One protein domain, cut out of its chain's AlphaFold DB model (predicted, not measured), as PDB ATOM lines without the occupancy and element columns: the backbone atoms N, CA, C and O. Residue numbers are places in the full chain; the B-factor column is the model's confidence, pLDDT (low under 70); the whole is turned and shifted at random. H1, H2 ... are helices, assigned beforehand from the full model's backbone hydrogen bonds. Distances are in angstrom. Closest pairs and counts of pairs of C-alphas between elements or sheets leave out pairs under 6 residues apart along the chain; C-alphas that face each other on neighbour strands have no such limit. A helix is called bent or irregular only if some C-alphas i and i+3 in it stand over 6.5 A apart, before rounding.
ATOM      1  N   VAL A   2       6.363  11.589   4.187       68.06
ATOM      2  CA  VAL A   2       6.793  12.885   4.772       68.06
ATOM      3  C   VAL A   2       5.627  13.691   5.359       68.06
ATOM      4  O   VAL A   2       5.721  14.144   6.491       68.06
ATOM      5  N   GLU A   3       4.501  13.779   4.643       76.31
ATOM      6  CA  GLU A   3       3.295  14.463   5.136       76.31
ATOM      7  C   GLU A   3       2.735  13.825   6.419       76.31
ATOM      8  O   GLU A   3       2.426  14.532   7.367       76.31
ATOM      9  N   CYS A   4       2.655  12.493   6.503       80.62
ATOM     10  CA  CYS A   4       2.137  11.817   7.698       80.62
ATOM     11  C   CYS A   4       3.008  12.072   8.929       80.62
ATOM     12  O   CYS A   4       2.485  12.323  10.009       80.62
ATOM     13  N   ASN A   5       4.331  12.086   8.748       75.81
ATOM     14  CA  ASN A   5       5.266  12.396   9.826       75.81
ATOM     15  C   ASN A   5       5.213  13.880  10.218       75.81
ATOM     16  O   ASN A   5       5.389  14.208  11.385       75.81
ATOM     17  N   HIS A   6       4.967  14.774   9.256       77.44
ATOM     18  CA  HIS A   6       4.845  16.208   9.507       77.44
ATOM     19  C   HIS A   6       3.585  16.537  10.315       77.44
ATOM     20  O   HIS A   6       3.676  17.223  11.327       77.44
ATOM     21  N   TRP A   7       2.432  16.006   9.901       81.69
ATOM     22  CA  TRP A   7       1.142  16.298  10.529       81.69
ATOM     23  C   TRP A   7       0.887  15.486  11.805       81.69
ATOM     24  O   TRP A   7       0.163  15.952  12.678       81.69
ATOM     25  N   GLY A   8       1.491  14.301  11.948       72.25
ATOM     26  CA  GLY A   8       1.296  13.422  13.109       72.25
ATOM     27  C   GLY A   8       1.887  13.939  14.427       72.25
ATOM     28  O   GLY A   8       1.535  13.424  15.483       72.25
ATOM     29  N   GLY A   9       2.767  14.945  14.379       73.00
ATOM     30  CA  GLY A   9       3.348  15.591  15.563       73.00
ATOM     31  C   GLY A   9       2.754  16.962  15.894       73.00
ATOM     32  O   GLY A   9       3.213  17.605  16.838       73.00
ATOM     33  N   GLU A  10       1.780  17.443  15.116       75.38
ATOM     34  CA  GLU A  10       1.169  18.752  15.338       75.38
ATOM     35  C   GLU A  10      -0.099  18.644  16.190       75.38
ATOM     36  O   GLU A  10      -1.114  18.101  15.760       75.38
ATOM     37  N   GLU A  11      -0.064  19.236  17.383       79.81
ATOM     38  CA  GLU A  11      -1.262  19.429  18.200       79.81
ATOM     39  C   GLU A  11      -2.024  20.682  17.732       79.81
ATOM     40  O   GLU A  11      -1.431  21.763  17.600       79.81
ATOM     41  N   PRO A  12      -3.341  20.594  17.485       86.69
ATOM     42  CA  PRO A  12      -4.127  21.752  17.097       86.69
ATOM     43  C   PRO A  12      -4.290  22.718  18.274       86.69
ATOM     44  O   PRO A  12      -4.813  22.361  19.327       86.69
ATOM     45  N   TYR A  13      -3.915  23.980  18.072       86.81
ATOM     46  CA  TYR A  13      -4.134  25.045  19.058       86.81
ATOM     47  C   TYR A  13      -5.497  25.741  18.905       86.81
ATOM     48  O   TYR A  13      -5.958  26.412  19.828       86.81
ATOM     49  N   ASP A  14      -6.163  25.574  17.759       92.19
ATOM     50  CA  ASP A  14      -7.527  26.039  17.521       92.19
ATOM     51  C   ASP A  14      -8.282  25.145  16.519       92.19
ATOM     52  O   ASP A  14      -7.757  24.163  15.980       92.19
ATOM     53  N   LYS A  15      -9.558  25.480  16.288       93.06
ATOM     54  CA  LYS A  15     -10.450  24.719  15.402       93.06
ATOM     55  C   LYS A  15     -10.061  24.812  13.927       93.06
ATOM     56  O   LYS A  15     -10.271  23.843  13.202       93.06
ATOM     57  N   GLU A  16      -9.528  25.947  13.481       93.31
ATOM     58  CA  GLU A  16      -9.117  26.125  12.086       93.31
ATOM     59  C   GLU A  16      -7.899  25.247  11.794       93.31
ATOM     60  O   GLU A  16      -7.883  24.493  10.816       93.31
ATOM     61  N   ARG A  17      -6.918  25.260  12.701       91.38
ATOM     62  CA  ARG A  17      -5.728  24.423  12.608       91.38
ATOM     63  C   ARG A  17      -6.079  22.941  12.664       91.38
ATOM     64  O   ARG A  17      -5.555  22.174  11.860       91.38
ATOM     65  N   ALA A  18      -7.008  22.538  13.533       90.75
ATOM     66  CA  ALA A  18      -7.495  21.159  13.575       90.75
ATOM     67  C   ALA A  18      -8.070  20.699  12.222       90.75
ATOM     68  O   ALA A  18      -7.820  19.575  11.785       90.75
ATOM     69  N   GLU A  19      -8.817  21.564  11.531       92.81
ATOM     70  CA  GLU A  19      -9.379  21.235  10.220       92.81
ATOM     71  C   GLU A  19      -8.302  21.148   9.127       92.81
ATOM     72  O   GLU A  19      -8.376  20.266   8.267       92.81
ATOM     73  N   GLN A  20      -7.288  22.019   9.171       89.56
ATOM     74  CA  GLN A  20      -6.137  21.974   8.260       89.56
ATOM     75  C   GLN A  20      -5.360  20.662   8.411       89.56
ATOM     76  O   GLN A  20      -5.149  19.968   7.415       89.56
ATOM     77  N   ILE A  21      -5.013  20.295   9.651       88.56
ATOM     78  CA  ILE A  21      -4.309  19.048   9.972       88.56
ATOM     79  C   ILE A  21      -5.129  17.850   9.481       88.56
ATOM     80  O   ILE A  21      -4.616  17.016   8.737       88.56
ATOM     81  N   ARG A  22      -6.433  17.798   9.797       89.50
ATOM     82  CA  ARG A  22      -7.308  16.695   9.367       89.50
ATOM     83  C   ARG A  22      -7.335  16.535   7.848       89.50
ATOM     84  O   ARG A  22      -7.158  15.428   7.350       89.50
ATOM     85  N   LYS A  23      -7.539  17.628   7.104       90.69
ATOM     86  CA  LYS A  23      -7.564  17.594   5.630       90.69
ATOM     87  C   LYS A  23      -6.229  17.140   5.052       90.69
ATOM     88  O   LYS A  23      -6.213  16.445   4.038       90.69
ATOM     89  N   ALA A  24      -5.122  17.546   5.663       89.31
ATOM     90  CA  ALA A  24      -3.801  17.169   5.197       89.31
ATOM     91  C   ALA A  24      -3.504  15.681   5.448       89.31
ATOM     92  O   ALA A  24      -3.066  14.994   4.526       89.31
ATOM     93  N   VAL A  25      -3.845  15.162   6.633       87.88
ATOM     94  CA  VAL A  25      -3.753  13.730   6.979       87.88
ATOM     95  C   VAL A  25      -4.633  12.876   6.057       87.88
ATOM     96  O   VAL A  25      -4.159  11.884   5.499       87.88
ATOM     97  N   GLU A  26      -5.879  13.298   5.817       88.06
ATOM     98  CA  GLU A  26      -6.817  12.617   4.914       88.06
ATOM     99  C   GLU A  26      -6.291  12.600   3.470       88.06
ATOM    100  O   GLU A  26      -6.248  11.553   2.822       88.06
ATOM    101  N   LYS A  27      -5.803  13.745   2.970       87.62
ATOM    102  CA  LYS A  27      -5.207  13.858   1.630       87.62
ATOM    103  C   LYS A  27      -3.948  13.004   1.482       87.62
ATOM    104  O   LYS A  27      -3.717  12.438   0.413       87.62
ATOM    105  N   ALA A  28      -3.139  12.915   2.532       85.25
ATOM    106  CA  ALA A  28      -1.947  12.077   2.572       85.25
ATOM    107  C   ALA A  28      -2.270  10.581   2.747       85.25
ATOM    108  O   ALA A  28      -1.367   9.758   2.591       85.25
ATOM    109  N   ARG A  29      -3.539  10.238   3.023       86.62
ATOM    110  CA  ARG A  29      -4.039   8.875   3.249       86.62
ATOM    111  C   ARG A  29      -3.242   8.135   4.327       86.62
ATOM    112  O   ARG A  29      -2.976   6.945   4.206       86.62
ATOM    113  N   CYS A  30      -2.851   8.844   5.385       83.12
ATOM    114  CA  CYS A  30      -2.034   8.261   6.449       83.12
ATOM    115  C   CYS A  30      -2.728   7.069   7.124       83.12
ATOM    116  O   CYS A  30      -2.072   6.086   7.451       83.12
ATOM    117  N   ASP A  31      -4.060   7.102   7.205       83.88
ATOM    118  CA  ASP A  31      -4.874   6.030   7.784       83.88
ATOM    119  C   ASP A  31      -4.886   4.743   6.938       83.88
ATOM    120  O   ASP A  31      -5.257   3.680   7.435       83.88
ATOM    121  N   SER A  32      -4.505   4.801   5.652       86.25
ATOM    122  CA  SER A  32      -4.479   3.611   4.792       86.25
ATOM    123  C   SER A  32      -3.145   2.876   4.782       86.25
ATOM    124  O   SER A  32      -3.107   1.769   4.242       86.25
ATOM    125  N   LEU A  33      -2.087   3.432   5.385       84.75
ATOM    126  CA  LEU A  33      -0.725   2.896   5.287       84.75
ATOM    127  C   LEU A  33      -0.637   1.423   5.716       84.75
ATOM    128  O   LEU A  33      -0.123   0.607   4.953       84.75
ATOM    129  N   ASP A  34      -1.233   1.052   6.852       86.44
ATOM    130  CA  ASP A  34      -1.243  -0.340   7.332       86.44
ATOM    131  C   ASP A  34      -1.968  -1.288   6.366       86.44
ATOM    132  O   ASP A  34      -1.525  -2.405   6.086       86.44
ATOM    133  N   SER A  35      -3.106  -0.846   5.825       90.12
ATOM    134  CA  SER A  35      -3.893  -1.649   4.884       90.12
ATOM    135  C   SER A  35      -3.180  -1.827   3.539       90.12
ATOM    136  O   SER A  35      -3.266  -2.897   2.925       90.12
ATOM    137  N   GLU A  36      -2.451  -0.799   3.100       89.12
ATOM    138  CA  GLU A  36      -1.662  -0.791   1.872       89.12
ATOM    139  C   GLU A  36      -0.408  -1.663   2.022       89.12
ATOM    140  O   GLU A  36      -0.118  -2.450   1.117       89.12
ATOM    141  N   GLU A  37       0.266  -1.627   3.176       90.81
ATOM    142  CA  GLU A  37       1.360  -2.544   3.521       90.81
ATOM    143  C   GLU A  37       0.897  -4.000   3.421       90.81
ATOM    144  O   GLU A  37       1.441  -4.776   2.631       90.81
ATOM    145  N   GLN A  38      -0.181  -4.366   4.121       93.38
ATOM    146  CA  GLN A  38      -0.696  -5.734   4.077       93.38
ATOM    147  C   GLN A  38      -1.132  -6.154   2.664       93.38
ATOM    148  O   GLN A  38      -1.032  -7.325   2.285       93.38
ATOM    149  N   ALA A  39      -1.660  -5.223   1.863       95.12
ATOM    150  CA  ALA A  39      -2.008  -5.500   0.474       95.12
ATOM    151  C   ALA A  39      -0.761  -5.814  -0.368       95.12
ATOM    152  O   ALA A  39      -0.796  -6.748  -1.176       95.12
ATOM    153  N   LEU A  40       0.342  -5.091  -0.153       94.38
ATOM    154  CA  LEU A  40       1.628  -5.362  -0.794       94.38
ATOM    155  C   LEU A  40       2.203  -6.709  -0.341       94.38
ATOM    156  O   LEU A  40       2.596  -7.510  -1.189       94.38
ATOM    157  N   GLU A  41       2.179  -7.010   0.956       95.56
ATOM    158  CA  GLU A  41       2.649  -8.293   1.488       95.56
ATOM    159  C   GLU A  41       1.881  -9.480   0.897       95.56
ATOM    160  O   GLU A  41       2.479 -10.458   0.444       95.56
ATOM    161  N   ARG A  42       0.545  -9.379   0.819       96.88
ATOM    162  CA  ARG A  42      -0.299 -10.407   0.191       96.88
ATOM    163  C   ARG A  42       0.013 -10.567  -1.294       96.88
ATOM    164  O   ARG A  42       0.152 -11.697  -1.767       96.88
ATOM    165  N   LYS A  43       0.143  -9.459  -2.030       97.44
ATOM    166  CA  LYS A  43       0.419  -9.461  -3.476       97.44
ATOM    167  C   LYS A  43       1.790 -10.055  -3.808       97.44
ATOM    168  O   LYS A  43       1.938 -10.702  -4.842       97.44
ATOM    169  N   TYR A  44       2.779  -9.852  -2.939       97.25
ATOM    170  CA  TYR A  44       4.174 -10.225  -3.176       97.25
ATOM    171  C   TYR A  44       4.700 -11.311  -2.228       97.25
ATOM    172  O   TYR A  44       5.911 -11.460  -2.099       97.25
ATOM    173  N   LYS A  45       3.822 -12.127  -1.629       94.69
ATOM    174  CA  LYS A  45       4.145 -13.156  -0.618       94.69
ATOM    175  C   LYS A  45       5.316 -14.098  -0.968       94.69
ATOM    176  O   LYS A  45       5.964 -14.626  -0.072       94.69
ATOM    177  N   GLY A  46       5.596 -14.327  -2.252       96.06
ATOM    178  CA  GLY A  46       6.715 -15.160  -2.723       96.06
ATOM    179  C   GLY A  46       7.961 -14.393  -3.184       96.06
ATOM    180  O   GLY A  46       8.945 -15.011  -3.581       96.06
ATOM    181  N   ASN A  47       7.942 -13.059  -3.177       97.69
ATOM    182  CA  ASN A  47       9.029 -12.224  -3.675       97.69
ATOM    183  C   ASN A  47       9.775 -11.562  -2.514       97.69
ATOM    184  O   ASN A  47       9.478 -10.433  -2.122       97.69
ATOM    185  N   LYS A  48      10.796 -12.264  -2.007       95.50
ATOM    186  CA  LYS A  48      11.627 -11.810  -0.884       95.50
ATOM    187  C   LYS A  48      12.195 -10.402  -1.091       95.50
ATOM    188  O   LYS A  48      12.157  -9.600  -0.175       95.50
ATOM    189  N   LYS A  49      12.646 -10.063  -2.305       97.12
ATOM    190  CA  LYS A  49      13.222  -8.740  -2.600       97.12
ATOM    191  C   LYS A  49      12.211  -7.608  -2.398       97.12
ATOM    192  O   LYS A  49      12.583  -6.541  -1.919       97.12
ATOM    193  N   ILE A  50      10.956  -7.826  -2.791       95.56
ATOM    194  CA  ILE A  50       9.898  -6.824  -2.616       95.56
ATOM    195  C   ILE A  50       9.476  -6.749  -1.151       95.56
ATOM    196  O   ILE A  50       9.344  -5.649  -0.630       95.56
ATOM    197  N   LEU A  51       9.327  -7.888  -0.478       95.88
ATOM    198  CA  LEU A  51       8.981  -7.915   0.945       95.88
ATOM    199  C   LEU A  51      10.052  -7.236   1.811       95.88
ATOM    200  O   LEU A  51       9.710  -6.437   2.674       95.88
ATOM    201  N   ASP A  52      11.337  -7.455   1.519       95.69
ATOM    202  CA  ASP A  52      12.437  -6.761   2.196       95.69
ATOM    203  C   ASP A  52      12.375  -5.237   1.958       95.69
ATOM    204  O   ASP A  52      12.689  -4.451   2.849       95.69
ATOM    205  N   ALA A  53      11.969  -4.795   0.761       94.94
ATOM    206  CA  ALA A  53      11.805  -3.373   0.457       94.94
ATOM    207  C   ALA A  53      10.602  -2.748   1.186       94.94
ATOM    208  O   ALA A  53      10.712  -1.623   1.668       94.94
ATOM    209  N   VAL A  54       9.486  -3.477   1.296       91.44
ATOM    210  CA  VAL A  54       8.310  -3.063   2.082       91.44
ATOM    211  C   VAL A  54       8.674  -2.955   3.565       91.44
ATOM    212  O   VAL A  54       8.412  -1.923   4.176       91.44
ATOM    213  N   GLY A  55       9.373  -3.954   4.115       91.38
ATOM    214  CA  GLY A  55       9.846  -3.934   5.502       91.38
ATOM    215  C   GLY A  55      10.769  -2.749   5.799       91.38
ATOM    216  O   GLY A  55      10.546  -2.021   6.758       91.38
ATOM    217  N   LYS A  56      11.747  -2.472   4.926       90.75
ATOM    218  CA  LYS A  56      12.617  -1.288   5.066       90.75
ATOM    219  C   LYS A  56      11.851   0.030   4.989       90.75
ATOM    220  O   LYS A  56      12.209   0.982   5.671       90.75
ATOM    221  N   ALA A  57      10.825   0.114   4.143       86.94
ATOM    222  CA  ALA A  57      10.004   1.315   4.054       86.94
ATOM    223  C   ALA A  57       9.244   1.576   5.365       86.94
ATOM    224  O   ALA A  57       9.136   2.730   5.765       86.94
ATOM    225  N   LYS A  58       8.790   0.523   6.056       83.25
ATOM    226  CA  LYS A  58       8.125   0.606   7.365       83.25
ATOM    227  C   LYS A  58       9.037   1.142   8.473       83.25
ATOM    228  O   LYS A  58       8.623   1.976   9.273       83.25
ATOM    229  N   GLU A  59      10.301   0.726   8.493       83.19
ATOM    230  CA  GLU A  59      11.283   1.202   9.483       83.19
ATOM    231  C   GLU A  59      11.581   2.708   9.368       83.19
ATOM    232  O   GLU A  59      12.080   3.309  10.309       83.19
ATOM    233  N   LEU A  60      11.263   3.340   8.234       75.88
ATOM    234  CA  LEU A  60      11.447   4.782   8.023       75.88
ATOM    235  C   LEU A  60      10.269   5.638   8.532       75.88
ATOM    236  O   LEU A  60      10.315   6.865   8.421       75.88
ATOM    237  N   VAL A  61       9.195   5.010   9.020       65.62
ATOM    238  CA  VAL A  61       7.974   5.665   9.536       65.62
ATOM    239  C   VAL A  61       7.681   5.345  11.003       65.62
ATOM    240  O   VAL A  61       6.732   5.908  11.542       65.62
TER     241      VAL A  61
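Overview. This is residues 2 to 61 of the 62 residues of an uncharacterized protein of Beijerinckiaceae bacterium (UniProt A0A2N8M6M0). Two helical hairpins, H1 with H2 and H3 with H4, stand end to end in a long rod; H2 and H3 make its length, and H1 and H4 fold back along one side. The printed part has 60 residues, 46 of them in four named helices in the order H1, H2, H3, H4, with no named strand; its class is all helix, and it is loose, with a radius of gyration of the C-alphas of 14.9 A and spans of 48 by 17 by 11 A.

Along the chain. H1, residues 2 to 7, begins at C-alpha 2 (6.793, 12.885, 4.772). H2, residues 15 to 28, is 19.9 A long. H3, residues 30 to 43, is 20.5 A long and irregular: C-alphas 31 and 34 are 7.3 A apart. H4, residues 48 to 59, is 16.6 A long and ends at C-alpha 59 (11.283, 1.202, 9.483).

Arrangement. H1 and H2 touch, closest at the C-alphas of Trp 7 and Ile 21, 6.1 A, a shallow tilt of 22 degrees, opposite ways. H2 and H3 run the same way at 14 degrees, a shallow tilt, close but not clearly touching, closest at the C-alphas of Val 25 and Asp 31, 7.8 A. H3, with residues 37 to 41 alone, touches residues 51 to 54 of H4, closest at the C-alphas of Glu 41 and Leu 51, 6.4 A. H1 and H4 are apart. Every O i to N i+4 pair is within hydrogen-bond range in H1, H2 and H4, and 8 of 10 in H3.

Size, cuts and confidence. The C-alphas of Asp 14 and Gly 46 are the two farthest apart, 48.1 A. The printed part has no cut and no long link. Residues 2 and 61 have pLDDT under 70.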